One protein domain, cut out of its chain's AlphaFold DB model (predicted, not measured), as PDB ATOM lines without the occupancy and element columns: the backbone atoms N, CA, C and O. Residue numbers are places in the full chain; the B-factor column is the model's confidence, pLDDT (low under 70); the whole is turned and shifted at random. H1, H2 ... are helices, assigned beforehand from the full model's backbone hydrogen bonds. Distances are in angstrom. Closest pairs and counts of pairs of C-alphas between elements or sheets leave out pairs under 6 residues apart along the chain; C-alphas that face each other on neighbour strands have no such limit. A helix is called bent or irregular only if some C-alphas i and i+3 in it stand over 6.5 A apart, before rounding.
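What this domain is: This is residues 2 to 58 and 68 to 116 of the 125 residues of an uncharacterized protein of Hyphomicrobium sulfonivorans (UniProt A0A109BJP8). What shape is this? The long helix H5 and the bent helix H2 run side by side, opposite ways, as a slender pair touching at one end, where H3 and H4 turn off sideways; at the other end H1 makes a corner with H2. How is it built? The printed part has 106 residues with five named helices, H1 to H5 in that order, and no named strand: all helix. It is a rod spanning 58 by 24 by 22 A, only just loose, close to extended, with a radius of gyration of the C-alphas of 19.4 A.

Where its parts are: Where is the longest helix? H5, residues 83 to 116, runs 49.2 A from C-alpha 83 (143.913, 127.442, 115.758) to C-alpha 116 (120.595, 129.971, 72.549). Is any helix bent? H2, residues 11 to 40, assigned as one helix by its hydrogen bonds, is bent: C-alphas 25 and 28 are 6.9 A apart. Its arms are H2a, residues 11 to 25, 21.0 A, and H2b, residues 28 to 40, 17.7 A. Which others remain? H1 is residues 2 to 9, H3 residues 44 to 55 and H4 residues 68 to 77.

How they stand to each other: What touches H5? Its residues 85 to 92 alone touch H2b, at a shallow tilt of 5 degrees, opposite ways; the closest C-alphas, of Ile 40 and Ala 85, are 6.7 A apart. H3 and H5 touch only at their ends, C-alphas 46 and 85 being closest at 6.0 A. H4 and H5 only just touch, only at the corner, with 3 pairs of C-alphas within 8 A, the closest those of Ile 76 and Arg 86, 5.8 A. Are the helix backbones complete? Every O i to N i+4 pair is within hydrogen-bond range in H1, H2a, H2b, H3, H4 and H5.

The domain as a whole: Is there a cut? Residues 59 to 67 are not printed, and C-alphas 58 and 68 are 7.7 A apart. Where is confidence low? The pLDDT is under 70 at residues 2 to 9 and 56 to 58.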
ATOM      1  N   HIS A   2     127.295 121.740  64.536       53.28
ATOM      2  CA  HIS A   2     126.685 120.412  64.295       53.28
ATOM      3  C   HIS A   2     127.242 119.289  65.193       53.28
ATOM      4  O   HIS A   2     126.498 118.423  65.635       53.28
ATOM      5  N   VAL A   3     128.523 119.381  65.563       59.06
ATOM      6  CA  VAL A   3     129.249 118.336  66.305       59.06
ATOM      7  C   VAL A   3     128.688 118.057  67.709       59.06
ATOM      8  O   VAL A   3     128.655 116.906  68.109       59.06
ATOM      9  N   LEU A   4     128.224 119.070  68.461       53.72
ATOM     10  CA  LEU A   4     127.653 118.873  69.809       53.72
ATOM     11  C   LEU A   4     126.260 118.227  69.760       53.72
ATOM     12  O   LEU A   4     125.966 117.348  70.566       53.72
ATOM     13  N   ALA A   5     125.427 118.624  68.795       57.78
ATOM     14  CA  ALA A   5     124.106 118.037  68.579       57.78
ATOM     15  C   ALA A   5     124.190 116.602  68.021       57.78
ATOM     16  O   ALA A   5     123.369 115.755  68.370       57.78
ATOM     17  N   GLU A   6     125.201 116.307  67.196       59.56
ATOM     18  CA  GLU A   6     125.514 114.943  66.750       59.56
ATOM     19  C   GLU A   6     126.099 114.087  67.881       59.56
ATOM     20  O   GLU A   6     125.674 112.944  68.040       59.56
ATOM     21  N   LEU A   7     126.978 114.640  68.731       55.06
ATOM     22  CA  LEU A   7     127.485 113.943  69.922       55.06
ATOM     23  C   LEU A   7     126.365 113.600  70.913       55.06
ATOM     24  O   LEU A   7     126.402 112.547  71.534       55.06
ATOM     25  N   LEU A   8     125.359 114.463  71.072       58.56
ATOM     26  CA  LEU A   8     124.223 114.206  71.968       58.56
ATOM     27  C   LEU A   8     123.252 113.142  71.432       58.56
ATOM     28  O   LEU A   8     122.477 112.585  72.207       58.56
ATOM     29  N   ARG A   9     123.291 112.840  70.128       66.75
ATOM     30  CA  ARG A   9     122.541 111.721  69.534       66.75
ATOM     31  C   ARG A   9     123.240 110.377  69.709       66.75
ATOM     32  O   ARG A   9     122.560 109.355  69.668       66.75
ATOM     33  N   ASP A  10     124.559 110.366  69.897       71.69
ATOM     34  CA  ASP A  10     125.306 109.144  70.183       71.69
ATOM     35  C   ASP A  10     125.151 108.774  71.674       71.69
ATOM     36  O   ASP A  10     125.618 109.511  72.553       71.69
ATOM     37  N   PRO A  11     124.515 107.630  71.997       75.81
ATOM     38  CA  PRO A  11     124.327 107.200  73.382       75.81
ATOM     39  C   PRO A  11     125.657 107.035  74.134       75.81
ATOM     40  O   PRO A  11     125.702 107.228  75.352       75.81
ATOM     41  N   THR A  12     126.747 106.732  73.426       81.75
ATOM     42  CA  THR A  12     128.087 106.562  74.005       81.75
ATOM     43  C   THR A  12     128.665 107.900  74.451       81.75
ATOM     44  O   THR A  12     129.149 108.033  75.576       81.75
ATOM     45  N   ALA A  13     128.581 108.919  73.596       74.19
ATOM     46  CA  ALA A  13     129.063 110.256  73.916       74.19
ATOM     47  C   ALA A  13     128.232 110.913  75.027       74.19
ATOM     48  O   ALA A  13     128.799 111.547  75.922       74.19
ATOM     49  N   HIS A  14     126.915 110.691  75.046       73.12
ATOM     50  CA  HIS A  14     126.063 111.129  76.151       73.12
ATOM     51  C   HIS A  14     126.457 110.468  77.485       73.12
ATOM     52  O   HIS A  14     126.607 111.159  78.495       73.12
ATOM     53  N   ALA A  15     126.714 109.154  77.492       77.25
ATOM     54  CA  ALA A  15     127.175 108.441  78.685       77.25
ATOM     55  C   ALA A  15     128.538 108.952  79.189       77.25
ATOM     56  O   ALA A  15     128.728 109.113  80.398       77.25
ATOM     57  N   ILE A  16     129.474 109.258  78.284       84.94
ATOM     58  CA  ILE A  16     130.778 109.842  78.632       84.94
ATOM     59  C   ILE A  16     130.599 111.227  79.264       84.94
ATOM     60  O   ILE A  16     131.163 111.481  80.329       84.94
ATOM     61  N   LEU A  17     129.789 112.103  78.662       79.62
ATOM     62  CA  LEU A  17     129.522 113.445  79.193       79.62
ATOM     63  C   LEU A  17     128.876 113.391  80.584       79.62
ATOM     64  O   LEU A  17     129.321 114.097  81.488       79.62
ATOM     65  N   LEU A  18     127.892 112.510  80.787       82.31
ATOM     66  CA  LEU A  18     127.273 112.284  82.098       82.31
ATOM     67  C   LEU A  18     128.277 111.760  83.128       82.31
ATOM     68  O   LEU A  18     128.306 112.238  84.260       82.31
ATOM     69  N   THR A  19     129.130 110.812  82.734       87.94
ATOM     70  CA  THR A  19     130.155 110.239  83.618       87.94
ATOM     71  C   THR A  19     131.168 111.300  84.035       87.94
ATOM     72  O   THR A  19     131.500 111.406  85.215       87.94
ATOM     73  N   ILE A  20     131.625 112.128  83.093       85.62
ATOM     74  CA  ILE A  20     132.526 113.251  83.371       85.62
ATOM     75  C   ILE A  20     131.834 114.271  84.284       85.62
ATOM     76  O   ILE A  20     132.436 114.711  85.263       85.62
ATOM     77  N   GLY A  21     130.566 114.600  84.026       82.19
ATOM     78  CA  GLY A  21     129.772 115.485  84.880       82.19
ATOM     79  C   GLY A  21     129.665 114.963  86.316       82.19
ATOM     80  O   GLY A  21     129.956 115.692  87.266       82.19
ATOM     81  N   MET A  22     129.347 113.678  86.494       86.69
ATOM     82  CA  MET A  22     129.340 113.036  87.813       86.69
ATOM     83  C   MET A  22     130.721 113.045  88.473       86.69
ATOM     84  O   MET A  22     130.831 113.317  89.669       86.69
ATOM     85  N   ALA A  23     131.783 112.778  87.715       88.38
ATOM     86  CA  ALA A  23     133.146 112.791  88.231       88.38
ATOM     87  C   ALA A  23     133.538 114.186  88.748       88.38
ATOM     88  O   ALA A  23     134.091 114.292  89.843       88.38
ATOM     89  N   ILE A  24     133.190 115.256  88.024       85.94
ATOM     90  CA  ILE A  24     133.422 116.653  88.435       85.94
ATOM     91  C   ILE A  24     132.647 117.005  89.714       85.94
ATOM     92  O   ILE A  24     133.141 117.775  90.543       85.94
ATOM     93  N   LEU A  25     131.459 116.425  89.903       84.94
ATOM     94  CA  LEU A  25     130.652 116.632  91.105       84.94
ATOM     95  C   LEU A  25     131.206 115.884  92.327       84.94
ATOM     96  O   LEU A  25     131.183 116.400  93.443       84.94
ATOM     97  N   ILE A  26     131.703 114.662  92.142       87.12
ATOM     98  CA  ILE A  26     132.005 113.761  93.262       87.12
ATOM     99  C   ILE A  26     133.492 113.771  93.634       87.12
ATOM    100  O   ILE A  26     133.830 113.825  94.821       87.12
ATOM    101  N   LEU A  27     134.399 113.732  92.652       89.06
ATOM    102  CA  LEU A  27     135.838 113.580  92.906       89.06
ATOM    103  C   LEU A  27     136.420 114.684  93.797       89.06
ATOM    104  O   LEU A  27     137.164 114.339  94.718       89.06
ATOM    105  N   PRO A  28     136.085 115.978  93.617       87.25
ATOM    106  CA  PRO A  28     136.620 117.032  94.474       87.25
ATOM    107  C   PRO A  28     136.211 116.859  95.937       87.25
ATOM    108  O   PRO A  28     137.026 117.082  96.829       87.25
ATOM    109  N   MET A  29     134.986 116.392  96.198       85.88
ATOM    110  CA  MET A  29     134.500 116.135  97.557       85.88
ATOM    111  C   MET A  29     135.191 114.935  98.198       85.88
ATOM    112  O   MET A  29     135.602 115.015  99.359       85.88
ATOM    113  N   ILE A  30     135.402 113.854  97.443       88.25
ATOM    114  CA  ILE A  30     136.171 112.699  97.923       88.25
ATOM    115  C   ILE A  30     137.615 113.115  98.225       88.25
ATOM    116  O   ILE A  30     138.119 112.852  99.319       88.25
ATOM    117  N   ALA A  31     138.273 113.806  97.295       91.88
ATOM    118  CA  ALA A  31     139.652 114.254  97.451       91.88
ATOM    119  C   ALA A  31     139.810 115.204  98.649       91.88
ATOM    120  O   ALA A  31     140.715 115.016  99.468       91.88
ATOM    121  N   LEU A  32     138.903 116.176  98.798       89.25
ATOM    122  CA  LEU A  32     138.895 117.116  99.918       89.25
ATOM    123  C   LEU A  32     138.653 116.400 101.248       89.25
ATOM    124  O   LEU A  32     139.344 116.686 102.224       89.25
ATOM    125  N   SER A  33     137.738 115.429 101.280       87.38
ATOM    126  CA  SER A  33     137.476 114.611 102.466       87.38
ATOM    127  C   SER A  33     138.708 113.803 102.875       87.38
ATOM    128  O   SER A  33     139.122 113.853 104.038       87.38
ATOM    129  N   ILE A  34     139.361 113.117 101.931       91.25
ATOM    130  CA  ILE A  34     140.592 112.354 102.193       91.25
ATOM    131  C   ILE A  34     141.693 113.290 102.700       91.25
ATOM    132  O   ILE A  34     142.339 113.007 103.714       91.25
ATOM    133  N   TRP A  35     141.902 114.418 102.023       93.50
ATOM    134  CA  TRP A  35     142.905 115.405 102.410       93.50
ATOM    135  C   TRP A  35     142.640 115.966 103.812       93.50
ATOM    136  O   TRP A  35     143.562 116.032 104.630       93.50
ATOM    137  N   TYR A  36     141.390 116.304 104.126       90.00
ATOM    138  CA  TYR A  36     140.985 116.825 105.429       90.00
ATOM    139  C   TYR A  36     141.260 115.814 106.543       90.00
ATOM    140  O   TYR A  36     141.974 116.131 107.497       90.00
ATOM    141  N   HIS A  37     140.794 114.570 106.393       87.31
ATOM    142  CA  HIS A  37     140.988 113.518 107.396       87.31
ATOM    143  C   HIS A  37     142.468 113.205 107.636       87.31
ATOM    144  O   HIS A  37     142.874 112.982 108.780       87.31
ATOM    145  N   ARG A  38     143.293 113.214 106.581       90.44
ATOM    146  CA  ARG A  38     144.742 112.981 106.703       90.44
ATOM    147  C   ARG A  38     145.461 114.122 107.415       90.44
ATOM    148  O   ARG A  38     146.442 113.868 108.111       90.44
ATOM    149  N   ASN A  39     145.014 115.365 107.248       89.75
ATOM    150  CA  ASN A  39     145.707 116.511 107.829       89.75
ATOM    151  C   ASN A  39     145.201 116.890 109.223       89.75
ATOM    152  O   ASN A  39     146.017 117.235 110.073       89.75
ATOM    153  N   ILE A  40     143.904 116.774 109.512       87.25
ATOM    154  CA  ILE A  40     143.367 117.189 110.815       87.25
ATOM    155  C   ILE A  40     143.838 116.289 111.963       87.25
ATOM    156  O   ILE A  40     144.135 116.774 113.055       87.25
ATOM    157  N   LYS A  41     144.034 114.992 111.696       89.44
ATOM    158  CA  LYS A  41     144.557 114.018 112.670       89.44
ATOM    159  C   LYS A  41     146.003 114.288 113.107       89.44
ATOM    160  O   LYS A  41     146.450 113.691 114.084       89.44
ATOM    161  N   LYS A  42     146.729 115.182 112.425       89.62
ATOM    162  CA  LYS A  42     148.112 115.553 112.777       89.62
ATOM    163  C   LYS A  42     148.204 116.374 114.066       89.62
ATOM    164  O   LYS A  42     149.290 116.507 114.614       89.62
ATOM    165  N   THR A  43     147.088 116.915 114.557       89.31
ATOM    166  CA  THR A  43     147.051 117.730 115.779       89.31
ATOM    167  C   THR A  43     146.203 117.083 116.860       89.31
ATOM    168  O   THR A  43     145.246 116.365 116.573       89.31
ATOM    169  N   GLU A  44     146.527 117.351 118.126       89.19
ATOM    170  CA  GLU A  44     145.761 116.815 119.250       89.19
ATOM    171  C   GLU A  44     144.302 117.293 119.235       89.19
ATOM    172  O   GLU A  44     143.388 116.480 119.376       89.19
ATOM    173  N   GLY A  45     144.076 118.582 118.959       87.00
ATOM    174  CA  GLY A  45     142.736 119.149 118.814       87.00
ATOM    175  C   GLY A  45     141.928 118.495 117.691       87.00
ATOM    176  O   GLY A  45     140.765 118.148 117.890       87.00
ATOM    177  N   GLY A  46     142.559 118.218 116.547       85.31
ATOM    178  CA  GLY A  46     141.910 117.516 115.444       85.31
ATOM    179  C   GLY A  46     141.600 116.042 115.731       85.31
ATOM    180  O   GLY A  46     140.559 115.544 115.303       85.31
ATOM    181  N   ARG A  47     142.436 115.347 116.517       88.69
ATOM    182  CA  ARG A  47     142.120 113.990 117.010       88.69
ATOM    183  C   ARG A  47     140.922 113.998 117.958       88.69
ATOM    184  O   ARG A  47     140.048 113.147 117.822       88.69
ATOM    185  N   ARG A  48     140.843 114.976 118.870       87.69
ATOM    186  CA  ARG A  48     139.693 115.149 119.780       87.69
ATOM    187  C   ARG A  48     138.402 115.459 119.016       87.69
ATOM    188  O   ARG A  48     137.369 114.874 119.326       87.69
ATOM    189  N   LEU A  49     138.474 116.317 117.993       84.44
ATOM    190  CA  LEU A  49     137.343 116.619 117.108       84.44
ATOM    191  C   LEU A  49     136.832 115.355 116.401       84.44
ATOM    192  O   LEU A  49     135.640 115.069 116.444       84.44
ATOM    193  N   MET A  50     137.737 114.576 115.802       84.56
ATOM    194  CA  MET A  50     137.396 113.321 115.120       84.56
ATOM    195  C   MET A  50     136.801 112.284 116.078       84.56
ATOM    196  O   MET A  50     135.849 111.600 115.717       84.56
ATOM    197  N   GLY A  51     137.319 112.192 117.307       84.88
ATOM    198  CA  GLY A  51     136.750 111.331 118.345       84.88
ATOM    199  C   GLY A  51     135.312 111.717 118.701       84.88
ATOM    200  O   GLY A  51     134.447 110.854 118.784       84.88
ATOM    201  N   GLN A  52     135.024 113.016 118.829       83.12
ATOM    202  CA  GLN A  52     133.662 113.496 119.087       83.12
ATOM    203  C   GLN A  52     132.730 113.303 117.888       83.12
ATOM    204  O   GLN A  52     131.579 112.914 118.072       83.12
ATOM    205  N   GLN A  53     133.217 113.504 116.663       78.12
ATOM    206  CA  GLN A  53     132.449 113.210 115.452       78.12
ATOM    207  C   GLN A  53     132.147 111.717 115.297       78.12
ATOM    208  O   GLN A  53     131.049 111.385 114.874       78.12
ATOM    209  N   ALA A  54     133.067 110.822 115.671       79.00
ATOM    210  CA  ALA A  54     132.831 109.378 115.638       79.00
ATOM    211  C   ALA A  54     131.743 108.942 116.634       79.00
ATOM    212  O   ALA A  54     130.920 108.092 116.311       79.00
ATOM    213  N   LEU A  55     131.704 109.562 117.818       74.19
ATOM    214  CA  LEU A  55     130.666 109.315 118.827       74.19
ATOM    215  C   LEU A  55     129.307 109.913 118.448       74.19
ATOM    216  O   LEU A  55     128.276 109.444 118.916       74.19
ATOM    217  N   THR A  56     129.313 110.945 117.606       67.12
ATOM    218  CA  THR A  56     128.112 111.684 117.192       67.12
ATOM    219  C   THR A  56     127.798 111.464 115.713       67.12
ATOM    220  O   THR A  56     127.137 112.300 115.098       67.12
ATOM    221  N   ALA A  57     128.326 110.386 115.116       58.19
ATOM    222  CA  ALA A  57     128.282 110.165 113.678       58.19
ATOM    223  C   ALA A  57     126.824 110.229 113.197       58.19
ATOM    224  O   ALA A  57     126.001 109.412 113.615       58.19
ATOM    225  N   PRO A  58     126.471 111.226 112.371       56.41
ATOM    226  CA  PRO A  58     125.092 111.417 111.985       56.41
ATOM    227  C   PRO A  58     124.650 110.315 111.029       56.41
ATOM    228  O   PRO A  58     125.413 109.878 110.165       56.41
ATOM    229  N   THR A  68     123.872 118.994 114.263       76.81
ATOM    230  CA  THR A  68     125.094 118.556 114.953       76.81
ATOM    231  C   THR A  68     126.349 119.036 114.219       76.81
ATOM    232  O   THR A  68     127.288 119.526 114.842       76.81
ATOM    233  N   GLY A  69     126.365 118.968 112.886       75.19
ATOM    234  CA  GLY A  69     127.454 119.510 112.070       75.19
ATOM    235  C   GLY A  69     127.648 121.017 112.262       75.19
ATOM    236  O   GLY A  69     128.783 121.475 112.408       75.19
ATOM    237  N   LEU A  70     126.556 121.784 112.337       80.44
ATOM    238  CA  LEU A  70     126.596 123.226 112.598       80.44
ATOM    239  C   LEU A  70     127.117 123.553 114.001       80.44
ATOM    240  O   LEU A  70     127.935 124.461 114.154       80.44
ATOM    241  N   SER A  71     126.681 122.817 115.029       83.00
ATOM    242  CA  SER A  71     127.150 123.045 116.401       83.00
ATOM    243  C   SER A  71     128.636 122.706 116.564       83.00
ATOM    244  O   SER A  71     129.368 123.460 117.209       83.00
ATOM    245  N   LEU A  72     129.112 121.643 115.903       80.94
ATOM    246  CA  LEU A  72     130.537 121.312 115.784       80.94
ATOM    247  C   LEU A  72     131.312 122.411 115.050       80.94
ATOM    248  O   LEU A  72     132.360 122.835 115.530       80.94
ATOM    249  N   GLY A  73     130.787 122.911 113.930       81.06
ATOM    250  CA  GLY A  73     131.390 124.015 113.182       81.06
ATOM    251  C   GLY A  73     131.567 125.266 114.043       81.06
ATOM    252  O   GLY A  73     132.665 125.820 114.109       81.06
ATOM    253  N   LYS A  74     130.524 125.643 114.791       85.06
ATOM    254  CA  LYS A  74     130.568 126.759 115.745       85.06
ATOM    255  C   LYS A  74     131.592 126.524 116.859       85.06
ATOM    256  O   LYS A  74     132.319 127.442 117.229       85.06
ATOM    257  N   ALA A  75     131.694 125.300 117.376       83.12
ATOM    258  CA  ALA A  75     132.679 124.952 118.398       83.12
ATOM    259  C   ALA A  75     134.131 125.057 117.883       83.12
ATOM    260  O   ALA A  75     135.027 125.437 118.642       83.12
ATOM    261  N   ILE A  76     134.378 124.765 116.601       83.75
ATOM    262  CA  ILE A  76     135.696 124.963 115.978       83.75
ATOM    263  C   ILE A  76     136.005 126.454 115.805       83.75
ATOM    264  O   ILE A  76     137.126 126.873 116.103       83.75
ATOM    265  N   GLU A  77     135.031 127.275 115.407       84.75
ATOM    266  CA  GLU A  77     135.218 128.731 115.309       84.75
ATOM    267  C   GLU A  77     135.505 129.393 116.657       84.75
ATOM    268  O   GLU A  77     136.334 130.300 116.732       84.75
ATOM    269  N   GLN A  78     134.894 128.886 117.731       87.62
ATOM    270  CA  GLN A  78     135.168 129.297 119.112       87.62
ATOM    271  C   GLN A  78     136.570 128.890 119.605       87.62
ATOM    272  O   GLN A  78     136.925 129.178 120.744       87.62
ATOM    273  N   GLY A  79     137.379 128.211 118.782       84.19
ATOM    274  CA  GLY A  79     138.758 127.847 119.113       84.19
ATOM    275  C   GLY A  79     138.886 126.634 120.036       84.19
ATOM    276  O   GLY A  79     139.993 126.295 120.451       84.19
ATOM    277  N   ARG A  80     137.791 125.917 120.316       86.25
ATOM    278  CA  ARG A  80     137.757 124.788 121.263       86.25
ATOM    279  C   ARG A  80     138.684 123.623 120.880       86.25
ATOM    280  O   ARG A  80     139.075 122.839 121.741       86.25
ATOM    281  N   TYR A  81     139.053 123.521 119.603       84.56
ATOM    282  CA  TYR A  81     139.972 122.504 119.069       84.56
ATOM    283  C   TYR A  81     141.317 123.092 118.595       84.56
ATOM    284  O   TYR A  81     142.107 122.391 117.962       84.56
ATOM    285  N   GLY A  82     141.587 124.362 118.911       88.38
ATOM    286  CA  GLY A  82     142.819 125.076 118.574       88.38
ATOM    287  C   GLY A  82     142.846 125.703 117.175       88.38
ATOM    288  O   GLY A  82     142.086 125.342 116.271       88.38
ATOM    289  N   ASP A  83     143.787 126.630 116.980       88.25
ATOM    290  CA  ASP A  83     143.913 127.442 115.758       88.25
ATOM    291  C   ASP A  83     144.154 126.619 114.492       88.25
ATOM    292  O   ASP A  83     143.767 127.020 113.392       88.25
ATOM    293  N   HIS A  84     144.791 125.455 114.625       85.31
ATOM    294  CA  HIS A  84     145.048 124.583 113.486       85.31
ATOM    295  C   HIS A  84     143.749 124.027 112.888       85.31
ATOM    296  O   HIS A  84     143.589 124.034 111.666       85.31
ATOM    297  N   ALA A  85     142.806 123.593 113.732       84.38
ATOM    298  CA  ALA A  85     141.508 123.096 113.281       84.38
ATOM    299  C   ALA A  85     140.709 124.210 112.588       84.38
ATOM    300  O   ALA A  85     140.182 124.001 111.495       84.38
ATOM    301  N   ARG A  86     140.728 125.423 113.157       87.06
ATOM    302  CA  ARG A  86     140.082 126.609 112.575       87.06
ATOM    303  C   ARG A  86     140.656 126.975 111.205       87.06
ATOM    304  O   ARG A  86     139.905 127.165 110.250       87.06
ATOM    305  N   LYS A  87     141.987 127.023 111.068       88.12
ATOM    306  CA  LYS A  87     142.654 127.279 109.776       88.12
ATOM    307  C   LYS A  87     142.312 126.208 108.740       88.12
ATOM    308  O   LYS A  87     142.108 126.534 107.572       88.12
ATOM    309  N   MET A  88     142.237 124.944 109.155       87.00
ATOM    310  CA  MET A  88     141.874 123.844 108.262       87.00
ATOM    311  C   MET A  88     140.433 123.974 107.762       87.00
ATOM    312  O   MET A  88     140.196 123.850 106.563       87.00
ATOM    313  N   GLN A  89     139.489 124.286 108.651       86.44
ATOM    314  CA  GLN A  89     138.088 124.506 108.289       86.44
ATOM    315  C   GLN A  89     137.936 125.679 107.315       86.44
ATOM    316  O   GLN A  89     137.236 125.557 106.315       86.44
ATOM    317  N   HIS A  90     138.660 126.777 107.536       88.75
ATOM    318  CA  HIS A  90     138.623 127.924 106.630       88.75
ATOM    319  C   HIS A  90     139.154 127.576 105.228       88.75
ATOM    320  O   HIS A  90     138.583 128.001 104.228       88.75
ATOM    321  N   ARG A  91     140.203 126.744 105.130       90.25
ATOM    322  CA  ARG A  91     140.691 126.226 103.836       90.25
ATOM    323  C   ARG A  91     139.646 125.368 103.134       90.25
ATOM    324  O   ARG A  91     139.456 125.526 101.935       90.25
ATOM    325  N   VAL A  92     138.970 124.487 103.873       87.88
ATOM    326  CA  VAL A  92     137.873 123.672 103.329       87.88
ATOM    327  C   VAL A  92     136.767 124.578 102.790       87.88
ATOM    328  O   VAL A  92     136.360 124.388 101.651       87.88
ATOM    329  N   TYR A  93     136.355 125.610 103.531       88.50
ATOM    330  CA  TYR A  93     135.348 126.565 103.059       88.50
ATOM    331  C   TYR A  93     135.764 127.312 101.797       88.50
ATOM    332  O   TYR A  93     134.957 127.425 100.880       88.50
ATOM    333  N   TRP A  94     137.018 127.755 101.703       92.75
ATOM    334  CA  TRP A  94     137.521 128.380 100.479       92.75
ATOM    335  C   TRP A  94     137.517 127.427  99.287       92.75
ATOM    336  O   TRP A  94     137.058 127.802  98.212       92.75
ATOM    337  N   VAL A  95     137.990 126.191  99.468       89.31
ATOM    338  CA  VAL A  95     138.027 125.195  98.388       89.31
ATOM    339  C   VAL A  95     136.613 124.815  97.950       89.31
ATOM    340  O   VAL A  95     136.332 124.812  96.755       89.31
ATOM    341  N   THR A  96     135.708 124.546  98.894       89.44
ATOM    342  CA  THR A  96     134.305 124.235  98.596       89.44
ATOM    343  C   THR A  96     133.597 125.417  97.938       89.44
ATOM    344  O   THR A  96     132.876 125.214  96.967       89.44
ATOM    345  N   GLY A  97     133.824 126.643  98.416       90.88
ATOM    346  CA  GLY A  97     133.243 127.856  97.840       90.88
ATOM    347  C   GLY A  97     133.720 128.112  96.409       90.88
ATOM    348  O   GLY A  97     132.899 128.349  95.526       90.88
ATOM    349  N   LEU A  98     135.028 127.988  96.155       92.62
ATOM    350  CA  LEU A  98     135.599 128.126  94.813       92.62
ATOM    351  C   LEU A  98     135.081 127.040  93.862       92.62
ATOM    352  O   LEU A  98     134.734 127.328  92.719       92.62
ATOM    353  N   TRP A  99     134.998 125.798  94.339       91.56
ATOM    354  CA  TRP A  99     134.448 124.689  93.566       91.56
ATOM    355  C   TRP A  99     132.967 124.903  93.232       91.56
ATOM    356  O   TRP A  99     132.575 124.736  92.081       91.56
ATOM    357  N   PHE A 100     132.156 125.344  94.196       89.56
ATOM    358  CA  PHE A 100     130.748 125.656  93.954       89.56
ATOM    359  C   PHE A 100     130.586 126.803  92.948       89.56
ATOM    360  O   PHE A 100     129.769 126.704  92.037       89.56
ATOM    361  N   ALA A 101     131.406 127.853  93.045       91.38
ATOM    362  CA  ALA A 101     131.421 128.932  92.058       91.38
ATOM    363  C   ALA A 101     131.761 128.414  90.649       91.38
ATOM    364  O   ALA A 101     131.097 128.784  89.683       91.38
ATOM    365  N   ALA A 102     132.738 127.509  90.528       88.50
ATOM    366  CA  ALA A 102     133.072 126.874  89.257       88.50
ATOM    367  C   ALA A 102     131.908 126.035  88.698       88.50
ATOM    368  O   ALA A 102     131.648 126.099  87.498       88.50
ATOM    369  N   LEU A 103     131.173 125.305  89.547       88.88
ATOM    370  CA  LEU A 103     129.962 124.587  89.130       88.88
ATOM    371  C   LEU A 103     128.875 125.544  88.637       88.88
ATOM    372  O   LEU A 103     128.295 125.302  87.583       88.88
ATOM    373  N   VAL A 104     128.616 126.638  89.359       90.31
ATOM    374  CA  VAL A 104     127.629 127.653  88.954       90.31
ATOM    375  C   VAL A 104     127.989 128.250  87.596       90.31
ATOM    376  O   VAL A 104     127.119 128.374  86.740       90.31
ATOM    377  N   ILE A 105     129.266 128.567  87.366       88.69
ATOM    378  CA  ILE A 105     129.741 129.068  86.070       88.69
ATOM    379  C   ILE A 105     129.559 128.001  84.986       88.69
ATOM    380  O   ILE A 105     129.001 128.295  83.933       88.69
ATOM    381  N   TYR A 106     129.989 126.764  85.238       83.38
ATOM    382  CA  TYR A 106     129.902 125.670  84.272       83.38
ATOM    383  C   TYR A 106     128.455 125.381  83.851       83.38
ATOM    384  O   TYR A 106     128.142 125.401  82.662       83.38
ATOM    385  N   PHE A 107     127.557 125.171  84.817       84.19
ATOM    386  CA  PHE A 107     126.146 124.908  84.534       84.19
ATOM    387  C   PHE A 107     125.422 126.142  83.994       84.19
ATOM    388  O   PHE A 107     124.571 126.002  83.122       84.19
ATOM    389  N   GLY A 108     125.776 127.347  84.448       87.00
ATOM    390  CA  GLY A 108     125.227 128.592  83.914       87.00
ATOM    391  C   GLY A 108     125.554 128.777  82.432       87.00
ATOM    392  O   GLY A 108     124.662 129.075  81.643       87.00
ATOM    393  N   LEU A 109     126.806 128.519  82.034       82.12
ATOM    394  CA  LEU A 109     127.216 128.532  80.628       82.12
ATOM    395  C   LEU A 109     126.513 127.440  79.819       82.12
ATOM    396  O   LEU A 109     126.129 127.690  78.679       82.12
ATOM    397  N   PHE A 110     126.322 126.254  80.400       77.94
ATOM    398  CA  PHE A 110     125.629 125.151  79.740       77.94
ATOM    399  C   PHE A 110     124.153 125.478  79.469       77.94
ATOM    400  O   PHE A 110     123.697 125.331  78.342       77.94
ATOM    401  N   ILE A 111     123.429 125.991  80.472       82.62
ATOM    402  CA  ILE A 111     122.023 126.414  80.338       82.62
ATOM    403  C   ILE A 111     121.898 127.566  79.340       82.62
ATOM    404  O   ILE A 111     121.016 127.555  78.487       82.62
ATOM    405  N   TRP A 112     122.787 128.557  79.421       81.19
ATOM    406  CA  TRP A 112     122.783 129.685  78.493       81.19
ATOM    407  C   TRP A 112     123.027 129.243  77.045       81.19
ATOM    408  O   TRP A 112     122.346 129.709  76.131       81.19
ATOM    409  N   ALA A 113     123.963 128.315  76.834       75.44
ATOM    410  CA  ALA A 113     124.221 127.742  75.520       75.44
ATOM    411  C   ALA A 113     123.032 126.916  75.001       75.44
ATOM    412  O   ALA A 113     122.757 126.947  73.805       75.44
ATOM    413  N   ASP A 114     122.326 126.193  75.872       73.44
ATOM    414  CA  ASP A 114     121.129 125.429  75.501       73.44
ATOM    415  C   ASP A 114     119.969 126.350  75.085       73.44
ATOM    416  O   ASP A 114     119.371 126.157  74.027       73.44
ATOM    417  N   GLU A 115     119.721 127.428  75.838       75.50
ATOM    418  CA  GLU A 115     118.674 128.407  75.509       75.50
ATOM    419  C   GLU A 115     118.946 129.114  74.170       75.50
ATOM    420  O   GLU A 115     118.026 129.321  73.381       75.50
ATOM    421  N   LEU A 116     120.209 129.423  73.856       70.88
ATOM    422  CA  LEU A 116     120.595 129.971  72.549       70.88
ATOM    423  C   LEU A 116     120.398 128.989  71.385       70.88
ATOM    424  O   LEU A 116     120.260 129.422  70.241       70.88
TER     425      LEU A 116